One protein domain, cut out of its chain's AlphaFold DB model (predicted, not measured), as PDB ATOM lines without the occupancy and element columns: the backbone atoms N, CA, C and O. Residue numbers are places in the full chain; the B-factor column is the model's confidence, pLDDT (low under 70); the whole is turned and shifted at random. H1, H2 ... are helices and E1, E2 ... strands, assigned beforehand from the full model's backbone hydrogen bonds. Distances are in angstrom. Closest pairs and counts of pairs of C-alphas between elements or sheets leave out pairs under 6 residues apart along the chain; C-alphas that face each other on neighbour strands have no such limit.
ATOM      1  N   VAL A 411      66.032  52.642  71.393       86.19
ATOM      2  CA  VAL A 411      66.752  52.155  70.206       86.19
ATOM      3  C   VAL A 411      67.214  53.310  69.319       86.19
ATOM      4  O   VAL A 411      66.516  54.322  69.201       86.19
ATOM      5  N   THR A 412      68.363  53.157  68.662       77.62
ATOM      6  CA  THR A 412      68.846  54.134  67.673       77.62
ATOM      7  C   THR A 412      68.020  54.037  66.384       77.62
ATOM      8  O   THR A 412      67.869  52.963  65.801       77.62
ATOM      9  N   MET A 413      67.469  55.169  65.937       74.38
ATOM     10  CA  MET A 413      66.630  55.259  64.734       74.38
ATOM     11  C   MET A 413      67.457  55.125  63.447       74.38
ATOM     12  O   MET A 413      68.566  55.655  63.356       74.38
ATOM     13  N   VAL A 414      66.899  54.473  62.423       64.12
ATOM     14  CA  VAL A 414      67.552  54.292  61.115       64.12
ATOM     15  C   VAL A 414      66.847  55.179  60.088       64.12
ATOM     16  O   VAL A 414      65.935  54.756  59.379       64.12
ATOM     17  N   GLY A 415      67.245  56.452  60.058       67.94
ATOM     18  CA  GLY A 415      66.479  57.503  59.382       67.94
ATOM     19  C   GLY A 415      65.150  57.765  60.100       67.94
ATOM     20  O   GLY A 415      65.065  57.642  61.320       67.94
ATOM     21  N   ASP A 416      64.100  58.083  59.344       69.81
ATOM     22  CA  ASP A 416      62.773  58.413  59.885       69.81
ATOM     23  C   ASP A 416      61.920  57.179  60.257       69.81
ATOM     24  O   ASP A 416      60.698  57.286  60.375       69.81
ATOM     25  N   GLN A 417      62.517  55.988  60.394       60.03
ATOM     26  CA  GLN A 417      61.810  54.733  60.685       60.03
ATOM     27  C   GLN A 417      62.409  53.999  61.899       60.03
ATOM     28  O   GLN A 417      63.629  54.034  62.102       60.03
ATOM     29  N   PRO A 418      61.573  53.318  62.710       67.12
ATOM     30  CA  PRO A 418      62.060  52.459  63.781       67.12
ATOM     31  C   PRO A 418      62.795  51.237  63.194       67.12
ATOM     32  O   PRO A 418      62.381  50.713  62.156       67.12
ATOM     33  N   PRO A 419      63.875  50.759  63.835       75.94
ATOM     34  CA  PRO A 419      64.592  49.571  63.381       75.94
ATOM     35  C   PRO A 419      63.754  48.297  63.572       75.94
ATOM     36  O   PRO A 419      62.996  48.177  64.534       75.94
ATOM     37  N   SER A 420      63.924  47.306  62.688       79.62
ATOM     38  CA  SER A 420      63.291  45.994  62.879       79.62
ATOM     39  C   SER A 420      63.962  45.230  64.021       79.62
ATOM     40  O   SER A 420      65.153  44.917  63.943       79.62
ATOM     41  N   LEU A 421      63.186  44.871  65.047       80.38
ATOM     42  CA  LEU A 421      63.646  44.098  66.211       80.38
ATOM     43  C   LEU A 421      64.028  42.639  65.866       80.38
ATOM     44  O   LEU A 421      64.638  41.953  66.683       80.38
ATOM     45  N   GLU A 422      63.720  42.173  64.649       77.75
ATOM     46  CA  GLU A 422      64.218  40.896  64.105       77.75
ATOM     47  C   GLU A 422      65.704  40.960  63.690       77.75
ATOM     48  O   GLU A 422      66.339  39.931  63.449       77.75
ATOM     49  N   SER A 423      66.267  42.169  63.591       82.25
ATOM     50  CA  SER A 423      67.658  42.430  63.212       82.25
ATOM     51  C   SER A 423      68.535  42.811  64.414       82.25
ATOM     52  O   SER A 423      68.095  42.789  65.562       82.25
ATOM     53  N   GLU A 424      69.808  43.120  64.165       85.44
ATOM     54  CA  GLU A 424      70.712  43.639  65.198       85.44
ATOM     55  C   GLU A 424      70.429  45.119  65.439       85.44
ATOM     56  O   GLU A 424      70.726  45.962  64.586       85.44
ATOM     57  N   VAL A 425      69.883  45.431  66.610       88.62
ATOM     58  CA  VAL A 425      69.454  46.781  66.971       88.62
ATOM     59  C   VAL A 425      70.386  47.355  68.027       88.62
ATOM     60  O   VAL A 425      70.745  46.692  68.999       88.62
ATOM     61  N   GLU A 426      70.797  48.601  67.812       91.31
ATOM     62  CA  GLU A 426      71.570  49.370  68.777       91.31
ATOM     63  C   GLU A 426      70.646  49.925  69.865       91.31
ATOM     64  O   GLU A 426      69.629  50.559  69.570       91.31
ATOM     65  N   ILE A 427      71.015  49.687  71.123       91.31
ATOM     66  CA  ILE A 427      70.361  50.254  72.300       91.31
ATOM     67  C   ILE A 427      71.422  50.796  73.259       91.31
ATOM     68  O   ILE A 427      72.408  50.130  73.578       91.31
ATOM     69  N   CYS A 428      71.187  52.019  73.730       88.25
ATOM     70  CA  CYS A 428      72.054  52.748  74.645       88.25
ATOM     71  C   CYS A 428      71.281  53.170  75.897       88.25
ATOM     72  O   CYS A 428      70.109  53.539  75.825       88.25
ATOM     73  N   GLY A 429      71.960  53.170  77.043       87.12
ATOM     74  CA  GLY A 429      71.418  53.680  78.300       87.12
ATOM     75  C   GLY A 429      72.478  53.761  79.396       87.12
ATOM     76  O   GLY A 429      73.489  53.060  79.366       87.12
ATOM     77  N   LYS A 430      72.267  54.621  80.396       89.62
ATOM     78  CA  LYS A 430      73.064  54.571  81.639       89.62
ATOM     79  C   LYS A 430      72.589  53.442  82.559       89.62
ATOM     80  O   LYS A 430      73.398  52.791  83.224       89.62
ATOM     81  N   HIS A 431      71.285  53.190  82.530       93.56
ATOM     82  CA  HIS A 431      70.551  52.260  83.379       93.56
ATOM     83  C   HIS A 431      70.998  50.808  83.172       93.56
ATOM     84  O   HIS A 431      71.116  50.326  82.042       93.56
ATOM     85  N   MET A 432      71.291  50.117  84.270       94.06
ATOM     86  CA  MET A 432      71.653  48.699  84.287       94.06
ATOM     87  C   MET A 432      70.398  47.897  84.622       94.06
ATOM     88  O   MET A 432      69.924  47.996  85.748       94.06
ATOM     89  N   LEU A 433      69.824  47.175  83.653       95.56
ATOM     90  CA  LEU A 433      68.537  46.489  83.836       95.56
ATOM     91  C   LEU A 433      68.708  45.046  84.320       95.56
ATOM     92  O   LEU A 433      69.452  44.269  83.722       95.56
ATOM     93  N   HIS A 434      67.889  44.679  85.304       95.25
ATOM     94  CA  HIS A 434      67.719  43.332  85.834       95.25
ATOM     95  C   HIS A 434      66.284  42.838  85.610       95.25
ATOM     96  O   HIS A 434      65.317  43.602  85.717       95.25
ATOM     97  N   LEU A 435      66.129  41.548  85.307       92.56
ATOM     98  CA  LEU A 435      64.817  40.910  85.135       92.56
ATOM     99  C   LEU A 435      64.329  40.239  86.425       92.56
ATOM    100  O   LEU A 435      65.037  40.170  87.433       92.56
ATOM    101  N   ASP A 436      63.101  39.731  86.376       90.12
ATOM    102  CA  ASP A 436      62.535  38.814  87.357       90.12
ATOM    103  C   ASP A 436      63.174  37.411  87.256       90.12
ATOM    104  O   ASP A 436      63.927  37.112  86.328       90.12
ATOM    105  N   TYR A 437      62.868  36.513  88.197       85.88
ATOM    106  CA  TYR A 437      63.478  35.174  88.252       85.88
ATOM    107  C   TYR A 437      63.102  34.248  87.077       85.88
ATOM    108  O   TYR A 437      63.760  33.228  86.878       85.88
ATOM    109  N   THR A 438      62.051  34.567  86.312       85.81
ATOM    110  CA  THR A 438      61.695  33.852  85.074       85.81
ATOM    111  C   THR A 438      62.424  34.397  83.839       85.81
ATOM    112  O   THR A 438      62.401  33.757  82.785       85.81
ATOM    113  N   GLY A 439      63.075  35.562  83.954       85.62
ATOM    114  CA  GLY A 439      63.747  36.250  82.853       85.62
ATOM    115  C   GLY A 439      62.786  36.797  81.787       85.62
ATOM    116  O   GLY A 439      63.163  36.927  80.620       85.62
ATOM    117  N   GLN A 440      61.540  37.099  82.162       82.88
ATOM    118  CA  GLN A 440      60.495  37.559  81.239       82.88
ATOM    119  C   GLN A 440      60.140  39.035  81.434       82.88
ATOM    120  O   GLN A 440      59.782  39.706  80.466       82.88
ATOM    121  N   ILE A 441      60.244  39.545  82.664       87.88
ATOM    122  CA  ILE A 441      59.732  40.857  83.063       87.88
ATOM    123  C   ILE A 441      60.887  41.735  83.577       87.88
ATOM    124  O   ILE A 441      61.585  41.333  84.509       87.88
ATOM    125  N   PRO A 442      61.093  42.944  83.019       93.81
ATOM    126  CA  PRO A 442      61.935  43.987  83.610       93.81
ATOM    127  C   PRO A 442      61.534  44.262  85.065       93.81
ATOM    128  O   PRO A 442      60.390  44.634  85.322       93.81
ATOM    129  N   PHE A 443      62.450  44.063  86.018       95.31
ATOM    130  CA  PHE A 443      62.114  44.022  87.446       95.31
ATOM    131  C   PHE A 443      62.696  45.196  88.239       95.31
ATOM    132  O   PHE A 443      61.956  45.869  88.958       95.31
ATOM    133  N   TRP A 444      63.987  45.490  88.076       97.12
ATOM    134  CA  TRP A 444      64.626  46.681  88.648       97.12
ATOM    135  C   TRP A 444      65.828  47.130  87.815       97.12
ATOM    136  O   TRP A 444      66.331  46.375  86.983       97.12
ATOM    137  N   MET A 445      66.290  48.358  88.029       96.19
ATOM    138  CA  MET A 445      67.493  48.891  87.393       96.19
ATOM    139  C   MET A 445      68.301  49.808  88.314       96.19
ATOM    140  O   MET A 445      67.733  50.526  89.136       96.19
ATOM    141  N   ASN A 446      69.619  49.817  88.128       95.12
ATOM    142  CA  ASN A 446      70.544  50.753  88.773       95.12
ATOM    143  C   ASN A 446      70.794  51.963  87.846       95.12
ATOM    144  O   ASN A 446      70.950  51.769  86.636       95.12
ATOM    145  N   GLY A 447      70.847  53.194  88.371       92.31
ATOM    146  CA  GLY A 447      71.126  54.416  87.596       92.31
ATOM    147  C   GLY A 447      70.187  55.608  87.840       92.31
ATOM    148  O   GLY A 447      70.470  56.700  87.345       92.31
ATOM    149  N   GLY A 448      69.112  55.430  88.610       92.69
ATOM    150  CA  GLY A 448      68.086  56.438  88.883       92.69
ATOM    151  C   GLY A 448      66.999  56.531  87.808       92.69
ATOM    152  O   GLY A 448      66.848  55.648  86.968       92.69
ATOM    153  N   ALA A 455      73.348  65.071  85.831       86.50
ATOM    154  CA  ALA A 455      72.832  66.233  85.110       86.50
ATOM    155  C   ALA A 455      71.281  66.188  85.022       86.50
ATOM    156  O   ALA A 455      70.729  65.978  83.932       86.50
ATOM    157  N   PRO A 456      70.557  66.326  86.161       86.31
ATOM    158  CA  PRO A 456      69.095  66.188  86.226       86.31
ATOM    159  C   PRO A 456      68.318  67.178  85.346       86.31
ATOM    160  O   PRO A 456      67.172  66.920  84.986       86.31
ATOM    161  N   GLU A 457      68.935  68.294  84.952       86.69
ATOM    162  CA  GLU A 457      68.365  69.291  84.043       86.69
ATOM    163  C   GLU A 457      68.098  68.752  82.626       86.69
ATOM    164  O   GLU A 457      67.286  69.317  81.894       86.69
ATOM    165  N   LYS A 458      68.707  67.615  82.255       86.81
ATOM    166  CA  LYS A 458      68.367  66.856  81.035       86.81
ATOM    167  C   LYS A 458      67.005  66.158  81.124       86.81
ATOM    168  O   LYS A 458      66.485  65.704  80.106       86.81
ATOM    169  N   GLY A 459      66.424  66.083  82.321       91.12
ATOM    170  CA  GLY A 459      65.135  65.468  82.586       91.12
ATOM    171  C   GLY A 459      65.191  63.952  82.776       91.12
ATOM    172  O   GLY A 459      66.234  63.344  83.032       91.12
ATOM    173  N   PHE A 460      64.010  63.349  82.700       92.31
ATOM    174  CA  PHE A 460      63.776  61.947  83.023       92.31
ATOM    175  C   PHE A 460      64.080  61.029  81.838       92.31
ATOM    176  O   PHE A 460      63.856  61.394  80.682       92.31
ATOM    177  N   ALA A 461      64.608  59.846  82.143       91.00
ATOM    178  CA  ALA A 461      65.137  58.922  81.153       91.00
ATOM    179  C   ALA A 461      64.047  58.366  80.231       91.00
ATOM    180  O   ALA A 461      62.980  57.941  80.685       91.00
ATOM    181  N   LYS A 462      64.329  58.306  78.927       88.19
ATOM    182  CA  LYS A 462      63.388  57.719  77.963       88.19
ATOM    183  C   LYS A 462      63.557  56.207  77.900       88.19
ATOM    184  O   LYS A 462      64.521  55.700  77.338       88.19
ATOM    185  N   MET A 463      62.579  55.488  78.440       89.62
ATOM    186  CA  MET A 463      62.567  54.027  78.475       89.62
ATOM    187  C   MET A 463      61.411  53.502  77.628       89.62
ATOM    188  O   MET A 463      60.245  53.653  77.989       89.62
ATOM    189  N   SER A 464      61.735  52.899  76.486       88.75
ATOM    190  CA  SER A 464      60.765  52.231  75.605       88.75
ATOM    191  C   SER A 464      61.187  50.811  75.249       88.75
ATOM    192  O   SER A 464      60.330  49.946  75.085       88.75
ATOM    193  N   HIS A 465      62.494  50.556  75.185       92.62
ATOM    194  CA  HIS A 465      63.072  49.265  74.839       92.62
ATOM    195  C   HIS A 465      64.093  48.827  75.885       92.62
ATOM    196  O   HIS A 465      64.662  49.647  76.611       92.62
ATOM    197  N   TYR A 466      64.351  47.526  75.929       93.31
ATOM    198  CA  TYR A 466      65.391  46.929  76.746       93.31
ATOM    199  C   TYR A 466      66.086  45.780  76.021       93.31
ATOM    200  O   TYR A 466      65.526  45.140  75.130       93.31
ATOM    201  N   TRP A 467      67.308  45.490  76.448       91.31
ATOM    202  CA  TRP A 467      68.000  44.259  76.105       91.31
ATOM    203  C   TRP A 467      68.545  43.620  77.373       91.31
ATOM    204  O   TRP A 467      69.223  44.273  78.163       91.31
ATOM    205  N   VAL A 468      68.253  42.334  77.530       87.19
ATOM    206  CA  VAL A 468      68.903  41.384  78.437       87.19
ATOM    207  C   VAL A 468      69.001  40.084  77.640       87.19
ATOM    208  O   VAL A 468      68.102  39.791  76.844       87.19
ATOM    209  N   GLY A 469      70.077  39.320  77.829       73.44
ATOM    210  CA  GLY A 469      70.341  38.112  77.050       73.44
ATOM    211  C   GLY A 469      69.173  37.116  77.021       73.44
ATOM    212  O   GLY A 469      68.449  36.954  78.003       73.44
ATOM    213  N   ASN A 470      68.991  36.424  75.892       63.59
ATOM    214  CA  ASN A 470      68.022  35.330  75.778       63.59
ATOM    215  C   ASN A 470      68.266  34.249  76.852       63.59
ATOM    216  O   ASN A 470      69.388  33.773  77.033       63.59
ATOM    217  N   THR A 471      67.214  33.859  77.568       56.31
ATOM    218  CA  THR A 471      67.338  33.320  78.931       56.31
ATOM    219  C   THR A 471      67.912  31.911  79.026       56.31
ATOM    220  O   THR A 471      68.515  31.578  80.040       56.31
ATOM    221  N   SER A 472      67.766  31.078  77.993       56.69
ATOM    222  CA  SER A 472      68.266  29.696  77.995       56.69
ATOM    223  C   SER A 472      69.722  29.558  77.540       56.69
ATOM    224  O   SER A 472      70.446  28.722  78.074       56.69
ATOM    225  N   GLU A 473      70.152  30.359  76.561       54.16
ATOM    226  CA  GLU A 473      71.432  30.174  75.852       54.16
ATOM    227  C   GLU A 473      72.392  31.359  76.018       54.16
ATOM    228  O   GLU A 473      73.597  31.167  76.146       54.16
ATOM    229  N   ILE A 474      71.871  32.588  76.059       57.94
ATOM    230  CA  ILE A 474      72.672  33.823  76.033       57.94
ATOM    231  C   ILE A 474      73.043  34.280  77.460       57.94
ATOM    232  O   ILE A 474      73.931  35.114  77.623       57.94
ATOM    233  N   ARG A 475      72.471  33.668  78.511       66.25
ATOM    234  CA  ARG A 475      72.795  33.966  79.924       66.25
ATOM    235  C   ARG A 475      74.266  33.741  80.307       66.25
ATOM    236  O   ARG A 475      74.727  34.356  81.257       66.25
ATOM    237  N   LEU A 476      74.986  32.887  79.571       70.94
ATOM    238  CA  LEU A 476      76.434  32.652  79.710       70.94
ATOM    239  C   LEU A 476      77.222  33.149  78.484       70.94
ATOM    240  O   LEU A 476      78.294  32.635  78.176       70.94
ATOM    241  N   THR A 477      76.686  34.127  77.752       73.44
ATOM    242  CA  THR A 477      77.376  34.744  76.612       73.44
ATOM    243  C   THR A 477      77.706  36.200  76.889       73.44
ATOM    244  O   THR A 477      77.084  36.868  77.714       73.44
ATOM    245  N   GLN A 478      78.713  36.680  76.172       81.31
ATOM    246  CA  GLN A 478      79.274  38.005  76.322       81.31
ATOM    247  C   GLN A 478      78.869  38.873  75.121       81.31
ATOM    248  O   GLN A 478      79.441  38.697  74.043       81.31
ATOM    249  N   PRO A 479      77.890  39.784  75.271       84.19
ATOM    250  CA  PRO A 479      77.509  40.707  74.208       84.19
ATOM    251  C   PRO A 479      78.581  41.785  74.023       84.19
ATOM    252  O   PRO A 479      79.348  42.106  74.939       84.19
ATOM    253  N   ASN A 480      78.611  42.388  72.837       86.50
ATOM    254  CA  ASN A 480      79.626  43.383  72.487       86.50
ATOM    255  C   ASN A 480      79.274  44.772  73.048       86.50
ATOM    256  O   ASN A 480      78.818  45.658  72.325       86.50
ATOM    257  N   TRP A 481      79.487  44.951  74.355       89.94
ATOM    258  CA  TRP A 481      79.354  46.243  75.032       89.94
ATOM    259  C   TRP A 481      80.403  47.261  74.562       89.94
ATOM    260  O   TRP A 481      81.591  46.957  74.453       89.94
ATOM    261  N   TYR A 482      79.973  48.507  74.383       89.69
ATOM    262  CA  TYR A 482      80.833  49.677  74.204       89.69
ATOM    263  C   TYR A 482      80.239  50.890  74.932       89.69
ATOM    264  O   TYR A 482      79.085  50.882  75.361       89.69
ATOM    265  N   TRP A 483      81.043  51.941  75.112       88.31
ATOM    266  CA  TRP A 483      80.663  53.106  75.913       88.31
ATOM    267  C   TRP A 483      80.816  54.412  75.144       88.31
ATOM    268  O   TRP A 483      81.790  54.629  74.421       88.31
ATOM    269  N   HIS A 484      79.860  55.311  75.353       81.56
ATOM    270  CA  HIS A 484      79.932  56.699  74.909       81.56
ATOM    271  C   HIS A 484      80.258  57.637  76.081       81.56
ATOM    272  O   HIS A 484      80.299  57.237  77.250       81.56
ATOM    273  N   ALA A 485      80.533  58.906  75.769       65.00
ATOM    274  CA  ALA A 485      80.919  59.904  76.762       65.00
ATOM    275  C   ALA A 485      79.875  60.025  77.893       65.00
ATOM    276  O   ALA A 485      78.678  60.138  77.644       65.00
ATOM    277  N   GLY A 486      80.339  60.029  79.148       60.44
ATOM    278  CA  GLY A 486      79.465  60.147  80.322       60.44
ATOM    279  C   GLY A 486      78.843  58.833  80.809       60.44
ATOM    280  O   GLY A 486      77.762  58.871  81.397       60.44
ATOM    281  N   ASN A 487      79.518  57.698  80.599       75.00
ATOM    282  CA  ASN A 487      79.142  56.359  81.084       75.00
ATOM    283  C   ASN A 487      77.814  55.813  80.521       75.00
ATOM    284  O   ASN A 487      77.167  54.984  81.159       75.00
ATOM    285  N   VAL A 488      77.412  56.246  79.324       85.69
ATOM    286  CA  VAL A 488      76.332  55.583  78.576       85.69
ATOM    287  C   VAL A 488      76.874  54.248  78.067       85.69
ATOM    288  O   VAL A 488      77.867  54.236  77.339       85.69
ATOM    289  N   ALA A 489      76.250  53.146  78.479       88.94
ATOM    290  CA  ALA A 489      76.566  51.801  78.019       88.94
ATOM    291  C   ALA A 489      75.663  51.450  76.832       88.94
ATOM    292  O   ALA A 489      74.441  51.613  76.895       88.94
ATOM    293  N   CYS A 490      76.269  50.965  75.759       90.62
ATOM    294  CA  CYS A 490      75.600  50.612  74.518       90.62
ATOM    295  C   CYS A 490      75.975  49.191  74.106       90.62
ATOM    296  O   CYS A 490      77.068  48.706  74.404       90.62
ATOM    297  N   LEU A 491      75.067  48.541  73.392       91.12
ATOM    298  CA  LEU A 491      75.319  47.295  72.680       91.12
ATOM    299  C   LEU A 491      74.509  47.295  71.384       91.12
ATOM    300  O   LEU A 491      73.547  48.052  71.237       91.12
ATOM    301  N   LYS A 492      74.905  46.445  70.441       90.56
ATOM    302  CA  LYS A 492      74.141  46.178  69.225       90.56
ATOM    303  C   LYS A 492      73.971  44.673  69.090       90.56
ATOM    304  O   LYS A 492      74.932  43.974  68.797       90.56
ATOM    305  N   GLU A 493      72.757  44.197  69.329       87.88
ATOM    306  CA  GLU A 493      72.449  42.772  69.469       87.88
ATOM    307  C   GLU A 493      71.066  42.453  68.888       87.88
ATOM    308  O   GLU A 493      70.249  43.341  68.633       87.88
ATOM    309  N   LYS A 494      70.784  41.162  68.691       87.00
ATOM    310  CA  LYS A 494      69.433  40.677  68.360       87.00
ATOM    311  C   LYS A 494      68.605  40.492  69.629       87.00
ATOM    312  O   LYS A 494      69.146  40.310  70.721       87.00
ATOM    313  N   GLY A 495      67.281  40.495  69.481       84.81
ATOM    314  CA  GLY A 495      66.366  40.252  70.599       84.81
ATOM    315  C   GLY A 495      66.243  41.425  71.574       84.81
ATOM    316  O   GLY A 495      65.912  41.209  72.739       84.81
ATOM    317  N   VAL A 496      66.488  42.657  71.109       89.69
ATOM    318  CA  VAL A 496      66.012  43.869  71.793       89.69
ATOM    319  C   VAL A 496      64.483  43.806  71.852       89.69
ATOM    320  O   VAL A 496      63.828  43.523  70.849       89.69
ATOM    321  N   LYS A 497      63.911  44.043  73.032       90.25
ATOM    322  CA  LYS A 497      62.474  43.923  73.312       90.25
ATOM    323  C   LYS A 497      61.890  45.294  73.623       90.25
ATOM    324  O   LYS A 497      62.539  46.120  74.262       90.25
ATOM    325  N   GLU A 498      60.647  45.524  73.225       92.12
ATOM    326  CA  GLU A 498      59.875  46.658  73.732       92.12
ATOM    327  C   GLU A 498      59.423  46.378  75.179       92.12
ATOM    328  O   GLU A 498      59.166  45.229  75.551       92.12
ATOM    329  N   LEU A 499      59.328  47.414  76.015       92.38
ATOM    330  CA  LEU A 499      58.715  47.307  77.341       92.38
ATOM    331  C   LEU A 499      57.215  46.984  77.214       92.38
ATOM    332  O   LEU A 499      56.529  47.509  76.333       92.38
ATOM    333  N   SER A 500      56.693  46.157  78.126       92.56
ATOM    334  CA  SER A 500      55.251  45.895  78.206       92.56
ATOM    335  C   SER A 500      54.490  47.158  78.621       92.56
ATOM    336  O   SER A 500      55.048  48.041  79.276       92.56
ATOM    337  N   GLU A 501      53.199  47.238  78.289       92.12
ATOM    338  CA  GLU A 501      52.348  48.363  78.707       92.12
ATOM    339  C   GLU A 501      52.269  48.505  80.238       92.12
ATOM    340  O   GLU A 501      52.225  49.620  80.749       92.12
ATOM    341  N   GLU A 502      52.349  47.398  80.986       90.81
ATOM    342  CA  GLU A 502      52.436  47.428  82.452       90.81
ATOM    343  C   GLU A 502      53.762  48.037  82.935       90.81
ATOM    344  O   GLU A 502      53.757  48.913  83.800       90.81
ATOM    345  N   SER A 503      54.901  47.639  82.352       91.06
ATOM    346  CA  SER A 503      56.205  48.231  82.680       91.06
ATOM    347  C   SER A 503      56.263  49.715  82.300       91.06
ATOM    348  O   SER A 503      56.760  50.523  83.084       91.06
ATOM    349  N   LYS A 504      55.715  50.095  81.138       91.81
ATOM    350  CA  LYS A 504      55.589  51.493  80.688       91.81
ATOM    351  C   LYS A 504      54.742  52.321  81.656       91.81
ATOM    352  O   LYS A 504      55.155  53.416  82.029       91.81
ATOM    353  N   ASP A 505      53.596  51.805  82.104       92.56
ATOM    354  CA  ASP A 505      52.723  52.505  83.051       92.56
ATOM    355  C   ASP A 505      53.317  52.573  84.472       92.56
ATOM    356  O   ASP A 505      53.221  53.611  85.123       92.56
ATOM    357  N   ASN A 506      54.019  51.533  84.940       92.44
ATOM    358  CA  ASN A 506      54.772  51.575  86.201       92.44
ATOM    359  C   ASN A 506      55.900  52.628  86.160       92.44
ATOM    360  O   ASN A 506      56.042  53.415  87.101       92.44
ATOM    361  N   VAL A 507      56.661  52.706  85.059       92.12
ATOM    362  CA  VAL A 507      57.684  53.749  84.845       92.12
ATOM    363  C   VAL A 507      57.040  55.136  84.767       92.12
ATOM    364  O   VAL A 507      57.488  56.048  85.458       92.12
ATOM    365  N   LYS A 508      55.943  55.302  84.013       93.88
ATOM    366  CA  LYS A 508      55.200  56.569  83.902       93.88
ATOM    367  C   LYS A 508      54.647  57.041  85.249       93.88
ATOM    368  O   LYS A 508      54.857  58.195  85.610       93.88
ATOM    369  N   ARG A 509      53.997  56.165  86.022       95.88
ATOM    370  CA  ARG A 509      53.528  56.484  87.382       95.88
ATOM    371  C   ARG A 509      54.690  56.849  88.304       95.88
ATOM    372  O   ARG A 509      54.559  57.776  89.096       95.88
ATOM    373  N   THR A 510      55.838  56.182  88.181       95.31
ATOM    374  CA  THR A 510      57.034  56.542  88.960       95.31
ATOM    375  C   THR A 510      57.602  57.904  88.549       95.31
ATOM    376  O   THR A 510      58.008  58.674  89.413       95.31
ATOM    377  N   TRP A 511      57.568  58.247  87.259       94.88
ATOM    378  CA  TRP A 511      57.969  59.560  86.749       94.88
ATOM    379  C   TRP A 511      57.044  60.684  87.247       94.88
ATOM    380  O   TRP A 511      57.534  61.677  87.784       94.88
ATOM    381  N   GLU A 512      55.722  60.508  87.160       96.88
ATOM    382  CA  GLU A 512      54.733  61.460  87.692       96.88
ATOM    383  C   GLU A 512      54.916  61.707  89.198       96.88
ATOM    384  O   GLU A 512      54.732  62.822  89.684       96.88
ATOM    385  N   GLU A 513      55.283  60.676  89.958       97.69
ATOM    386  CA  GLU A 513      55.584  60.786  91.385       97.69
ATOM    387  C   GLU A 513      56.952  61.440  91.664       97.69
ATOM    388  O   GLU A 513      57.057  62.266  92.572       97.69
ATOM    389  N   ALA A 514      57.985  61.150  90.866       96.94
ATOM    390  CA  ALA A 514      59.298  61.790  90.975       96.94
ATOM    391  C   ALA A 514      59.239  63.298  90.661       96.94
ATOM    392  O   ALA A 514      59.841  64.098  91.374       96.94
ATOM    393  N   GLN A 515      58.432  63.713  89.676       96.75
ATOM    394  CA  GLN A 515      58.173  65.131  89.392       96.75
ATOM    395  C   GLN A 515      57.600  65.875  90.608       96.75
ATOM    396  O   GLN A 515      58.047  66.979  90.916       96.75
TER     397      GLN A 515
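This is residues 411 to 448 and 455 to 515 of the 874 residues of an uncharacterized protein of Coniochaeta pulveracea (UniProt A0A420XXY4). A small three-stranded sheet, E1, E6 and E5, and a separate two-stranded hairpin, E2 and E3, are set around the short strand E4 near the middle, while the helix H1 lies at the far side from E5, off the three-stranded sheet. Long loops, residues 411 to 424 and 468 to 481, make up much of the rest. The printed part has 99 residues, with six named strands followed by one named helix, in the order E1, E2, E3, E4, E5, E6, H1. Both sheets are antiparallel, the larger in the order E1, E6, E5; the class is mixed, helices and strands, with under half of the residues in named elements. The whole is compact, with a radius of gyration of the C-alphas of 14.0 A and spans of 39 by 33 by 26 A.

In the larger sheet, E1 is residues 425 to 429, 13.4 A long, with C-alpha 425 at (69.454, 46.781, 66.971). E6, residues 488 to 493, is the longest strand at 16.2 A and ends with C-alpha 493 at (72.449, 42.772, 69.469). E5 is residues 482 to 484, 7.1 A. E2 is residues 432 to 435, 10.4 A, and E3 is residues 442 to 446, 12.1 A. E4 is residues 465 to 467, 7.1 A. H1, residues 501 to 515, is 20.7 A long and ends with C-alpha 515 at (58.173, 65.131, 89.392).

E6 is the inner strand, antiparallel to E1 at 162 degrees, with N 427 and O 491 within hydrogen-bond range at 3.0 A. E5 and E6 form a hairpin at 139 degrees, with N 490 and O 482 at 2.8 A. E1 and E2 meet only through their tight link. E2 and E3 form a hairpin at 153 degrees, with N 434 and O 444 at 2.9 A. E4 pairs with no named strand, but its residues 465 to 466 pair antiparallel with residues 497 to 498. The closest C-alphas of E4 and E1 are those of Tyr 466 and Ile 427, 7.5 A apart. E4 and E6 are only just apart, 8.1 A at the closest. H1 is not on the larger sheet; its closest C-alpha to E3 is that of Ser 503, 7.2 A from that of Pro 442. In H1 every O i to N i+4 pair is within hydrogen-bond range.

The two C-alphas farthest apart, those of Glu 457 and Glu 473, are 40.1 A apart. Residues 449 to 454 are not printed, in the link across the cut from E3 to E4, and C-alphas 448 and 455 are 11.5 A apart. The link from E4 to E5 is long, with 14 residues. The mean pLDDT of the printed part is 85.2; residues 414 to 418, 470 to 475 and 485 to 486 are under 70.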